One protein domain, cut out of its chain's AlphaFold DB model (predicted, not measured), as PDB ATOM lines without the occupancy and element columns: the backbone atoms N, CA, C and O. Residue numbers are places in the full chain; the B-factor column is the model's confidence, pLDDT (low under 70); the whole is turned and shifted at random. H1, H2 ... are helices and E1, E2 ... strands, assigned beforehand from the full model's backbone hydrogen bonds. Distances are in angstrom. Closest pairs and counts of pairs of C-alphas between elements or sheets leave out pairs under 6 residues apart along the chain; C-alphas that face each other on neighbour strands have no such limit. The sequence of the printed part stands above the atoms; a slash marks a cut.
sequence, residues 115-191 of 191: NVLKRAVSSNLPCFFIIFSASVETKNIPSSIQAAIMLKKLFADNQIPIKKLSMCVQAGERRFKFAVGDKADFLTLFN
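AT A GLANCE: This is residues 115 to 191 of the 191 residues of the protein "Hypothetical protein" of Rotaria magnacalcarata (UniProt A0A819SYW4). A small three-stranded sheet has the long helix H2 over one face and short H1 over the other, with H3 grazing it. Its 77 printed residues, mixed in class, include three named helices and three strands: H1 E1 H2 E2 E3 H3. The antiparallel sheet runs E1 E3 E2; the whole is compact, radius of gyration of the C-alphas 12.6 A, spanning 35 by 26 by 20 A.

IN THESE COORDINATES: Find C-alpha 115 at (226.325, 245.225, 246.952); H1 runs to 122, 10.3 A. Then come E1, 128 to 131, 9.9 A; H2, 144 to 157, 19.9 A; E2, 165 to 170, 15.1 A; E3, 175 to 180, 16.6 A; and H3, 183 to 190, 10.3 A, ending at (208.971, 257.763, 243.121).

HOW THE PARTS SIT: Within hydrogen-bond range, look for N 128 and O 178, 2.9 A, between E1 and E3, and N 166 and O 179, 2.8 A, in the hairpin E2 and E3. H2 and H1, on opposite faces, give three layers, helices on both faces; closest C-alphas are Ala 148 and Met 167, 6.1 A, for H2 and E2, and Leu 117 and Ser 166, 5.5 A, for H1 and E2. E1, H2, E2 form a split strand-helix-strand unit, strands running the same way with E3 between, its crossover right-handed. In H1, H2 and H3 every O i to N i+4 pair is within range.

THE WHOLE: The farthest C-alphas, Ser 122 and Ser 135, are 36.4 A apart. The printed part has no cut; E1 to H2 is a long link; pLDDT is under 70 at residues 167 to 168.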
ATOM      1  N   ASN A 115     227.345 246.257 247.132       79.50
ATOM      2  CA  ASN A 115     226.325 245.225 246.952       79.50
ATOM      3  C   ASN A 115     224.958 245.834 246.623       79.50
ATOM      4  O   ASN A 115     224.188 245.236 245.879       79.50
ATOM      5  N   VAL A 116     224.676 247.039 247.126       76.69
ATOM      6  CA  VAL A 116     223.455 247.790 246.788       76.69
ATOM      7  C   VAL A 116     223.498 248.211 245.322       76.69
ATOM      8  O   VAL A 116     222.509 248.029 244.621       76.69
ATOM      9  N   LEU A 117     224.654 248.672 244.828       74.69
ATOM     10  CA  LEU A 117     224.817 248.996 243.408       74.69
ATOM     11  C   LEU A 117     224.645 247.756 242.528       74.69
ATOM     12  O   LEU A 117     223.857 247.779 241.589       74.69
ATOM     13  N   LYS A 118     225.354 246.666 242.850       78.00
ATOM     14  CA  LYS A 118     225.274 245.402 242.103       78.00
ATOM     15  C   LYS A 118     223.839 244.895 242.021       78.00
ATOM     16  O   LYS A 118     223.395 244.530 240.940       78.00
ATOM     17  N   ARG A 119     223.108 244.927 243.139       78.06
ATOM     18  CA  ARG A 119     221.704 244.511 243.202       78.06
ATOM     19  C   ARG A 119     220.791 245.423 242.386       78.06
ATOM     20  O   ARG A 119     219.907 244.921 241.699       78.06
ATOM     21  N   ALA A 120     220.994 246.737 242.449       77.44
ATOM     22  CA  ALA A 120     220.217 247.686 241.658       77.44
ATOM     23  C   ALA A 120     220.410 247.453 240.154       77.44
ATOM     24  O   ALA A 120     219.433 247.413 239.411       77.44
ATOM     25  N   VAL A 121     221.656 247.223 239.727       75.56
ATOM     26  CA  VAL A 121     221.997 246.898 238.335       75.56
ATOM     27  C   VAL A 121     221.401 245.554 237.922       75.56
ATOM     28  O   VAL A 121     220.708 245.492 236.914       75.56
ATOM     29  N   SER A 122     221.601 244.490 238.707       81.06
ATOM     30  CA  SER A 122     221.096 243.149 238.372       81.06
ATOM     31  C   SER A 122     219.571 243.082 238.315       81.06
ATOM     32  O   SER A 122     219.011 242.261 237.600       81.06
ATOM     33  N   SER A 123     218.899 243.935 239.085       79.69
ATOM     34  CA  SER A 123     217.439 243.997 239.158       79.69
ATOM     35  C   SER A 123     216.848 245.038 238.199       79.69
ATOM     36  O   SER A 123     215.653 245.312 238.275       79.69
ATOM     37  N   ASN A 124     217.672 245.639 237.325       79.00
ATOM     38  CA  ASN A 124     217.295 246.707 236.393       79.00
ATOM     39  C   ASN A 124     216.504 247.841 237.062       79.00
ATOM     40  O   ASN A 124     215.559 248.384 236.486       79.00
ATOM     41  N   LEU A 125     216.870 248.195 238.299       79.38
ATOM     42  CA  LEU A 125     216.150 249.226 239.030       79.38
ATOM     43  C   LEU A 125     216.440 250.604 238.427       79.38
ATOM     44  O   LEU A 125     217.608 250.970 238.230       79.38
ATOM     45  N   PRO A 126     215.393 251.402 238.167       73.81
ATOM     46  CA  PRO A 126     215.572 252.773 237.742       73.81
ATOM     47  C   PRO A 126     216.351 253.567 238.794       73.81
ATOM     48  O   PRO A 126     216.167 253.430 240.002       73.81
ATOM     49  N   CYS A 127     217.269 254.396 238.306       80.62
ATOM     50  CA  CYS A 127     218.066 255.280 239.144       80.62
ATOM     51  C   CYS A 127     217.389 256.643 239.276       80.62
ATOM     52  O   CYS A 127     216.747 257.123 238.339       80.62
ATOM     53  N   PHE A 128     217.639 257.310 240.396       81.62
ATOM     54  CA  PHE A 128     217.191 258.674 240.643       81.62
ATOM     55  C   PHE A 128     218.279 259.675 240.288       81.62
ATOM     56  O   PHE A 128     219.473 259.365 240.328       81.62
ATOM     57  N   PHE A 129     217.858 260.890 239.957       85.94
ATOM     58  CA  PHE A 129     218.762 262.017 239.815       85.94
ATOM     59  C   PHE A 129     218.408 263.084 240.823       85.94
ATOM     60  O   PHE A 129     217.240 263.424 240.988       85.94
ATOM     61  N   ILE A 130     219.441 263.645 241.427       85.62
ATOM     62  CA  ILE A 130     219.326 264.823 242.267       85.62
ATOM     63  C   ILE A 130     220.074 265.935 241.577       85.62
ATOM     64  O   ILE A 130     221.221 265.768 241.153       85.62
ATOM     65  N   ILE A 131     219.364 267.038 241.402       89.19
ATOM     66  CA  ILE A 131     219.823 268.191 240.653       89.19
ATOM     67  C   ILE A 131     219.838 269.358 241.625       89.19
ATOM     68  O   ILE A 131     218.797 269.752 242.148       89.19
ATOM     69  N   PHE A 132     221.026 269.894 241.879       86.62
ATOM     70  CA  PHE A 132     221.166 271.112 242.663       86.62
ATOM     71  C   PHE A 132     220.654 272.302 241.851       86.62
ATOM     72  O   PHE A 132     220.912 272.404 240.649       86.62
ATOM     73  N   SER A 133     219.921 273.200 242.517       88.31
ATOM     74  CA  SER A 133     219.380 274.412 241.896       88.31
ATOM     75  C   SER A 133     220.477 275.207 241.186       88.31
ATOM     76  O   SER A 133     221.604 275.294 241.678       88.31
ATOM     77  N   ALA A 134     220.131 275.839 240.061       88.50
ATOM     78  CA  ALA A 134     221.017 276.757 239.345       88.50
ATOM     79  C   ALA A 134     221.509 277.913 240.238       88.50
ATOM     80  O   ALA A 134     222.611 278.412 240.043       88.50
ATOM     81  N   SER A 135     220.735 278.272 241.268       90.75
ATOM     82  CA  SER A 135     221.076 279.319 242.238       90.75
ATOM     83  C   SER A 135     222.244 278.975 243.171       90.75
ATOM     84  O   SER A 135     222.756 279.857 243.849       90.75
ATOM     85  N   VAL A 136     222.652 277.706 243.270       87.12
ATOM     86  CA  VAL A 136     223.825 277.302 244.065       87.12
ATOM     87  C   VAL A 136     225.078 277.585 243.238       87.12
ATOM     88  O   VAL A 136     225.141 277.170 242.091       87.12
ATOM     89  N   GLU A 137     226.096 278.270 243.748       90.06
ATOM     90  CA  GLU A 137     227.337 278.444 242.974       90.06
ATOM     91  C   GLU A 137     228.038 277.095 242.746       90.06
ATOM     92  O   GLU A 137     228.013 276.227 243.618       90.06
ATOM     93  N   THR A 138     228.706 276.916 241.604       86.25
ATOM     94  CA  THR A 138     229.329 275.628 241.244       86.25
ATOM     95  C   THR A 138     230.372 275.171 242.271       86.25
ATOM     96  O   THR A 138     230.429 273.990 242.603       86.25
ATOM     97  N   LYS A 139     231.124 276.110 242.862       87.50
ATOM     98  CA  LYS A 139     232.092 275.842 243.944       87.50
ATOM     99  C   LYS A 139     231.459 275.346 245.254       87.50
ATOM    100  O   LYS A 139     232.148 274.740 246.064       87.50
ATOM    101  N   ASN A 140     230.158 275.581 245.446       89.38
ATOM    102  CA  ASN A 140     229.411 275.174 246.640       89.38
ATOM    103  C   ASN A 140     228.640 273.861 246.424       89.38
ATOM    104  O   ASN A 140     227.894 273.432 247.305       89.38
ATOM    105  N   ILE A 141     228.776 273.227 245.253       87.88
ATOM    106  CA  ILE A 141     228.158 271.929 244.993       87.88
ATOM    107  C   ILE A 141     228.917 270.870 245.804       87.88
ATOM    108  O   ILE A 141     230.136 270.746 245.661       87.88
ATOM    109  N   PRO A 142     228.228 270.091 246.653       87.69
ATOM    110  CA  PRO A 142     228.879 269.071 247.460       87.69
ATOM    111  C   PRO A 142     229.467 267.964 246.581       87.69
ATOM    112  O   PRO A 142     228.937 267.644 245.517       87.69
ATOM    113  N   SER A 143     230.525 267.312 247.062       87.06
ATOM    114  CA  SER A 143     231.008 266.074 246.445       87.06
ATOM    115  C   SER A 143     229.913 264.998 246.453       87.06
ATOM    116  O   SER A 143     228.998 265.036 247.279       87.06
ATOM    117  N   SER A 144     230.030 263.984 245.589       82.19
ATOM    118  CA  SER A 144     229.068 262.867 245.541       82.19
ATOM    119  C   SER A 144     228.857 262.224 246.918       82.19
ATOM    120  O   SER A 144     227.731 261.882 247.283       82.19
ATOM    121  N   ILE A 145     229.938 262.117 247.705       82.88
ATOM    122  CA  ILE A 145     229.914 261.550 249.057       82.88
ATOM    123  C   ILE A 145     229.066 262.419 249.976       82.88
ATOM    124  O   ILE A 145     228.150 261.925 250.632       82.88
ATOM    125  N   GLN A 146     229.340 263.720 249.980       85.81
ATOM    126  CA  GLN A 146     228.629 264.675 250.814       85.81
ATOM    127  C   GLN A 146     227.150 264.772 250.416       85.81
ATOM    128  O   GLN A 146     226.281 264.772 251.286       85.81
ATOM    129  N   ALA A 147     226.837 264.748 249.118       85.38
ATOM    130  CA  ALA A 147     225.464 264.698 248.622       85.38
ATOM    131  C   ALA A 147     224.718 263.441 249.114       85.38
ATOM    132  O   ALA A 147     223.569 263.530 249.544       85.38
ATOM    133  N   ALA A 148     225.376 262.277 249.119       82.38
ATOM    134  CA  ALA A 148     224.797 261.039 249.640       82.38
ATOM    135  C   ALA A 148     224.497 261.112 251.148       82.38
ATOM    136  O   ALA A 148     223.477 260.591 251.601       82.38
ATOM    137  N   ILE A 149     225.371 261.756 251.926       84.62
ATOM    138  CA  ILE A 149     225.171 261.980 253.366       84.62
ATOM    139  C   ILE A 149     223.981 262.911 253.593       84.62
ATOM    140  O   ILE A 149     223.087 262.582 254.374       84.62
ATOM    141  N   MET A 150     223.933 264.032 252.866       87.00
ATOM    142  CA  MET A 150     222.827 264.989 252.935       87.00
ATOM    143  C   MET A 150     221.484 264.323 252.635       87.00
ATOM    144  O   MET A 150     220.505 264.591 253.320       87.00
ATOM    145  N   LEU A 151     221.441 263.412 251.663       86.31
ATOM    146  CA  LEU A 151     220.225 262.675 251.331       86.31
ATOM    147  C   LEU A 151     219.782 261.708 252.407       86.31
ATOM    148  O   LEU A 151     218.602 261.658 252.724       86.31
ATOM    149  N   LYS A 152     220.716 260.944 252.976       84.81
ATOM    150  CA  LYS A 152     220.394 260.049 254.092       84.81
ATOM    151  C   LYS A 152     219.795 260.830 255.254       84.81
ATOM    152  O   LYS A 152     218.806 260.384 255.823       84.81
ATOM    153  N   LYS A 153     220.369 261.996 255.557       87.06
ATOM    154  CA  LYS A 153     219.834 262.895 256.576       87.06
ATOM    155  C   LYS A 153     218.442 263.401 256.193       87.06
ATOM    156  O   LYS A 153     217.527 263.257 256.984       87.06
ATOM    157  N   LEU A 154     218.259 263.882 254.962       87.50
ATOM    158  CA  LEU A 154     216.957 264.338 254.473       87.50
ATOM    159  C   LEU A 154     215.883 263.245 254.591       87.50
ATOM    160  O   LEU A 154     214.781 263.524 255.045       87.50
ATOM    161  N   PHE A 155     216.188 262.004 254.213       87.31
ATOM    162  CA  PHE A 155     215.239 260.896 254.335       87.31
ATOM    163  C   PHE A 155     214.921 260.565 255.791       87.31
ATOM    164  O   PHE A 155     213.757 260.351 256.106       87.31
ATOM    165  N   ALA A 156     215.919 260.579 256.678       86.75
ATOM    166  CA  ALA A 156     215.699 260.381 258.107       86.75
ATOM    167  C   ALA A 156     214.825 261.494 258.712       86.75
ATOM    168  O   ALA A 156     213.837 261.191 259.375       86.75
ATOM    169  N   ASP A 157     215.137 262.758 258.416       89.81
ATOM    170  CA  ASP A 157     214.414 263.932 258.923       89.81
ATOM    171  C   ASP A 157     212.946 263.943 258.450       89.81
ATOM    172  O   ASP A 157     212.054 264.355 259.186       89.81
ATOM    173  N   ASN A 158     212.681 263.440 257.238       88.44
ATOM    174  CA  ASN A 158     211.331 263.323 256.675       88.44
ATOM    175  C   ASN A 158     210.667 261.960 256.949       88.44
ATOM    176  O   ASN A 158     209.620 261.671 256.375       88.44
ATOM    177  N   GLN A 159     211.268 261.107 257.788       87.75
ATOM    178  CA  GLN A 159     210.770 259.762 258.114       87.75
ATOM    179  C   GLN A 159     210.498 258.879 256.878       87.75
ATOM    180  O   GLN A 159     209.632 258.004 256.893       87.75
ATOM    181  N   ILE A 160     211.254 259.080 255.796       85.56
ATOM    182  CA  ILE A 160     211.147 258.293 254.568       85.56
ATOM    183  C   ILE A 160     211.923 256.982 254.783       85.56
ATOM    184  O   ILE A 160     213.144 257.022 254.977       85.56
ATOM    185  N   PRO A 161     211.266 255.807 254.734       82.38
ATOM    186  CA  PRO A 161     211.851 254.537 255.159       82.38
ATOM    187  C   PRO A 161     212.782 253.927 254.097       82.38
ATOM    188  O   PRO A 161     212.520 252.842 253.585       82.38
ATOM    189  N   ILE A 162     213.885 254.603 253.762       81.50
ATOM    190  CA  ILE A 162     214.880 254.106 252.800       81.50
ATOM    191  C   ILE A 162     215.957 253.309 253.525       81.50
ATOM    192  O   ILE A 162     216.769 253.858 254.274       81.50
ATOM    193  N   LYS A 163     216.015 252.001 253.266       75.00
ATOM    194  CA  LYS A 163     216.938 251.098 253.968       75.00
ATOM    195  C   LYS A 163     218.365 251.254 253.474       75.00
ATOM    196  O   LYS A 163     219.309 251.254 254.270       75.00
ATOM    197  N   LYS A 164     218.558 251.300 252.151       76.38
ATOM    198  CA  LYS A 164     219.896 251.279 251.545       76.38
ATOM    199  C   LYS A 164     219.984 252.137 250.290       76.38
ATOM    200  O   LYS A 164     219.384 251.839 249.264       76.38
ATOM    201  N   LEU A 165     220.871 253.128 250.356       75.88
ATOM    202  CA  LEU A 165     221.295 253.932 249.212       75.88
ATOM    203  C   LEU A 165     222.682 253.511 248.751       75.88
ATOM    204  O   LEU A 165     223.618 253.417 249.553       75.88
ATOM    205  N   SER A 166     222.813 253.307 247.447       71.19
ATOM    206  CA  SER A 166     224.101 253.281 246.781       71.19
ATOM    207  C   SER A 166     224.347 254.644 246.155       71.19
ATOM    208  O   SER A 166     223.522 255.157 245.392       71.19
ATOM    209  N   MET A 167     225.483 255.247 246.493       68.38
ATOM    210  CA  MET A 167     225.904 256.462 245.814       68.38
ATOM    211  C   MET A 167     226.253 256.117 244.382       68.38
ATOM    212  O   MET A 167     226.975 255.155 244.115       68.38
ATOM    213  N   CYS A 168     225.739 256.927 243.472       65.69
ATOM    214  CA  CYS A 168     226.113 256.859 242.085       65.69
ATOM    215  C   CYS A 168     226.724 258.207 241.672       65.69
ATOM    216  O   CYS A 168     226.765 259.186 242.420       65.69
ATOM    217  N   VAL A 169     227.384 258.145 240.530       71.75
ATOM    218  CA  VAL A 169     228.420 259.062 240.070       71.75
ATOM    219  C   VAL A 169     227.840 260.447 239.785       71.75
ATOM    220  O   VAL A 169     226.646 260.596 239.493       71.75
ATOM    221  N   GLN A 170     228.700 261.462 239.814       80.19
ATOM    222  CA  GLN A 170     228.374 262.758 239.234       80.19
ATOM    223  C   GLN A 170     228.046 262.556 237.744       80.19
ATOM    224  O   GLN A 170     228.825 261.980 236.990       80.19
ATOM    225  N   ALA A 171     226.851 262.974 237.338       82.81
ATOM    226  CA  ALA A 171     226.266 262.788 236.010       82.81
ATOM    227  C   ALA A 171     226.008 264.148 235.331       82.81
ATOM    228  O   ALA A 171     224.984 264.347 234.673       82.81
ATOM    229  N   GLY A 172     226.914 265.097 235.576       83.56
ATOM    230  CA  GLY A 172     226.847 266.508 235.192       83.56
ATOM    231  C   GLY A 172     227.249 267.412 236.360       83.56
ATOM    232  O   GLY A 172     227.226 266.975 237.508       83.56
ATOM    233  N   GLU A 173     227.583 268.678 236.094       84.06
ATOM    234  CA  GLU A 173     228.129 269.597 237.112       84.06
ATOM    235  C   GLU A 173     227.282 269.662 238.388       84.06
ATOM    236  O   GLU A 173     227.806 269.582 239.493       84.06
ATOM    237  N   ARG A 174     225.957 269.724 238.230       86.75
ATOM    238  CA  ARG A 174     224.974 269.880 239.318       86.75
ATOM    239  C   ARG A 174     224.130 268.640 239.552       86.75
ATOM    240  O   ARG A 174     223.115 268.711 240.242       86.75
ATOM    241  N   ARG A 175     224.482 267.526 238.916       88.88
ATOM    242  CA  ARG A 175     223.612 266.362 238.804       88.88
ATOM    243  C   ARG A 175     224.307 265.134 239.348       88.88
ATOM    244  O   ARG A 175     225.353 264.734 238.857       88.88
ATOM    245  N   PHE A 176     223.660 264.486 240.300       87.69
ATOM    246  CA  PHE A 176     224.137 263.254 240.907       87.69
ATOM    247  C   PHE A 176     223.135 262.151 240.636       87.69
ATOM    248  O   PHE A 176     221.924 262.348 240.777       87.69
ATOM    249  N   LYS A 177     223.630 261.000 240.200       85.75
ATOM    250  CA  LYS A 177     222.808 259.807 240.029       85.75
ATOM    251  C   LYS A 177     222.820 259.029 241.344       85.75
ATOM    252  O   LYS A 177     223.836 258.996 242.024       85.75
ATOM    253  N   PHE A 178     221.722 258.368 241.689       83.56
ATOM    254  CA  PHE A 178     221.624 257.502 242.867       83.56
ATOM    255  C   PHE A 178     220.863 256.226 242.538       83.56
ATOM    256  O   PHE A 178     219.935 256.237 241.727       83.56
ATOM    257  N   ALA A 179     221.259 255.130 243.180       82.81
ATOM    258  CA  ALA A 179     220.572 253.852 243.086       82.81
ATOM    259  C   ALA A 179     220.100 253.411 244.475       82.81
ATOM    260  O   ALA A 179     220.799 253.596 245.474       82.81
ATOM    261  N   VAL A 180     218.917 252.810 244.528       83.88
ATOM    262  CA  VAL A 180     218.349 252.214 245.742       83.88
ATOM    263  C   VAL A 180     218.507 250.700 245.722       83.88
ATOM    264  O   VAL A 180     218.674 250.095 244.663       83.88
ATOM    265  N   GLY A 181     218.505 250.091 246.905       78.31
ATOM    266  CA  GLY A 181     218.781 248.665 247.055       78.31
ATOM    267  C   GLY A 181     217.659 247.729 246.636       78.31
ATOM    268  O   GLY A 181     217.940 246.556 246.392       78.31
ATOM    269  N   ASP A 182     216.418 248.198 246.563       83.88
ATOM    270  CA  ASP A 182     215.280 247.369 246.187       83.88
ATOM    271  C   ASP A 182     214.156 248.178 245.517       83.88
ATOM    272  O   ASP A 182     214.184 249.409 245.435       83.88
ATOM    273  N   LYS A 183     213.179 247.447 244.969       83.38
ATOM    274  CA  LYS A 183     212.028 248.020 244.264       83.38
ATOM    275  C   LYS A 183     211.083 248.772 245.209       83.38
ATOM    276  O   LYS A 183     210.423 249.700 244.759       83.38
ATOM    277  N   ALA A 184     211.002 248.383 246.481       85.69
ATOM    278  CA  ALA A 184     210.117 249.034 247.443       85.69
ATOM    279  C   ALA A 184     210.638 250.435 247.786       85.69
ATOM    280  O   ALA A 184     209.902 251.402 247.628       85.69
ATOM    281  N   ASP A 185     211.927 250.552 248.115       85.50
ATOM    282  CA  ASP A 185     212.627 251.823 248.319       85.50
ATOM    283  C   ASP A 185     212.513 252.714 247.069       85.50
ATOM    284  O   ASP A 185     212.327 253.924 247.181       85.50
ATOM    285  N   PHE A 186     212.576 252.123 245.865       83.50
ATOM    286  CA  PHE A 186     212.338 252.861 244.620       83.50
ATOM    287  C   PHE A 186     210.924 253.449 244.575       83.50
ATOM    288  O   PHE A 186     210.761 254.641 244.332       83.50
ATOM    289  N   LEU A 187     209.896 252.630 244.803       83.94
ATOM    290  CA  LEU A 187     208.508 253.087 244.741       83.94
ATOM    291  C   LEU A 187     208.213 254.155 245.799       83.94
ATOM    292  O   LEU A 187     207.530 255.124 245.490       83.94
ATOM    293  N   THR A 188     208.786 254.031 246.997       85.25
ATOM    294  CA  THR A 188     208.679 255.036 248.064       85.25
ATOM    295  C   THR A 188     209.239 256.395 247.649       85.25
ATOM    296  O   THR A 188     208.666 257.411 248.008       85.25
ATOM    297  N   LEU A 189     210.349 256.434 246.904       81.38
ATOM    298  CA  LEU A 189     210.928 257.696 246.423       81.38
ATOM    299  C   LEU A 189     210.253 258.233 245.159       81.38
ATOM    300  O   LEU A 189     210.405 259.410 244.847       81.38
ATOM    301  N   PHE A 190     209.610 257.370 244.375       80.44
ATOM    302  CA  PHE A 190     208.971 257.763 243.121       80.44
ATOM    303  C   PHE A 190     207.584 258.387 243.325       80.44
ATOM    304  O   PHE A 190     207.186 259.244 242.530       80.44
ATOM    305  N   ASN A 191     206.865 257.924 244.348       76.12
ATOM    306  CA  ASN A 191     205.540 258.411 244.725       76.12
ATOM    307  C   ASN A 191     205.631 259.705 245.535       76.12
ATOM    308  O   ASN A 191     204.777 260.582 245.275       76.12
TER     309      ASN A 191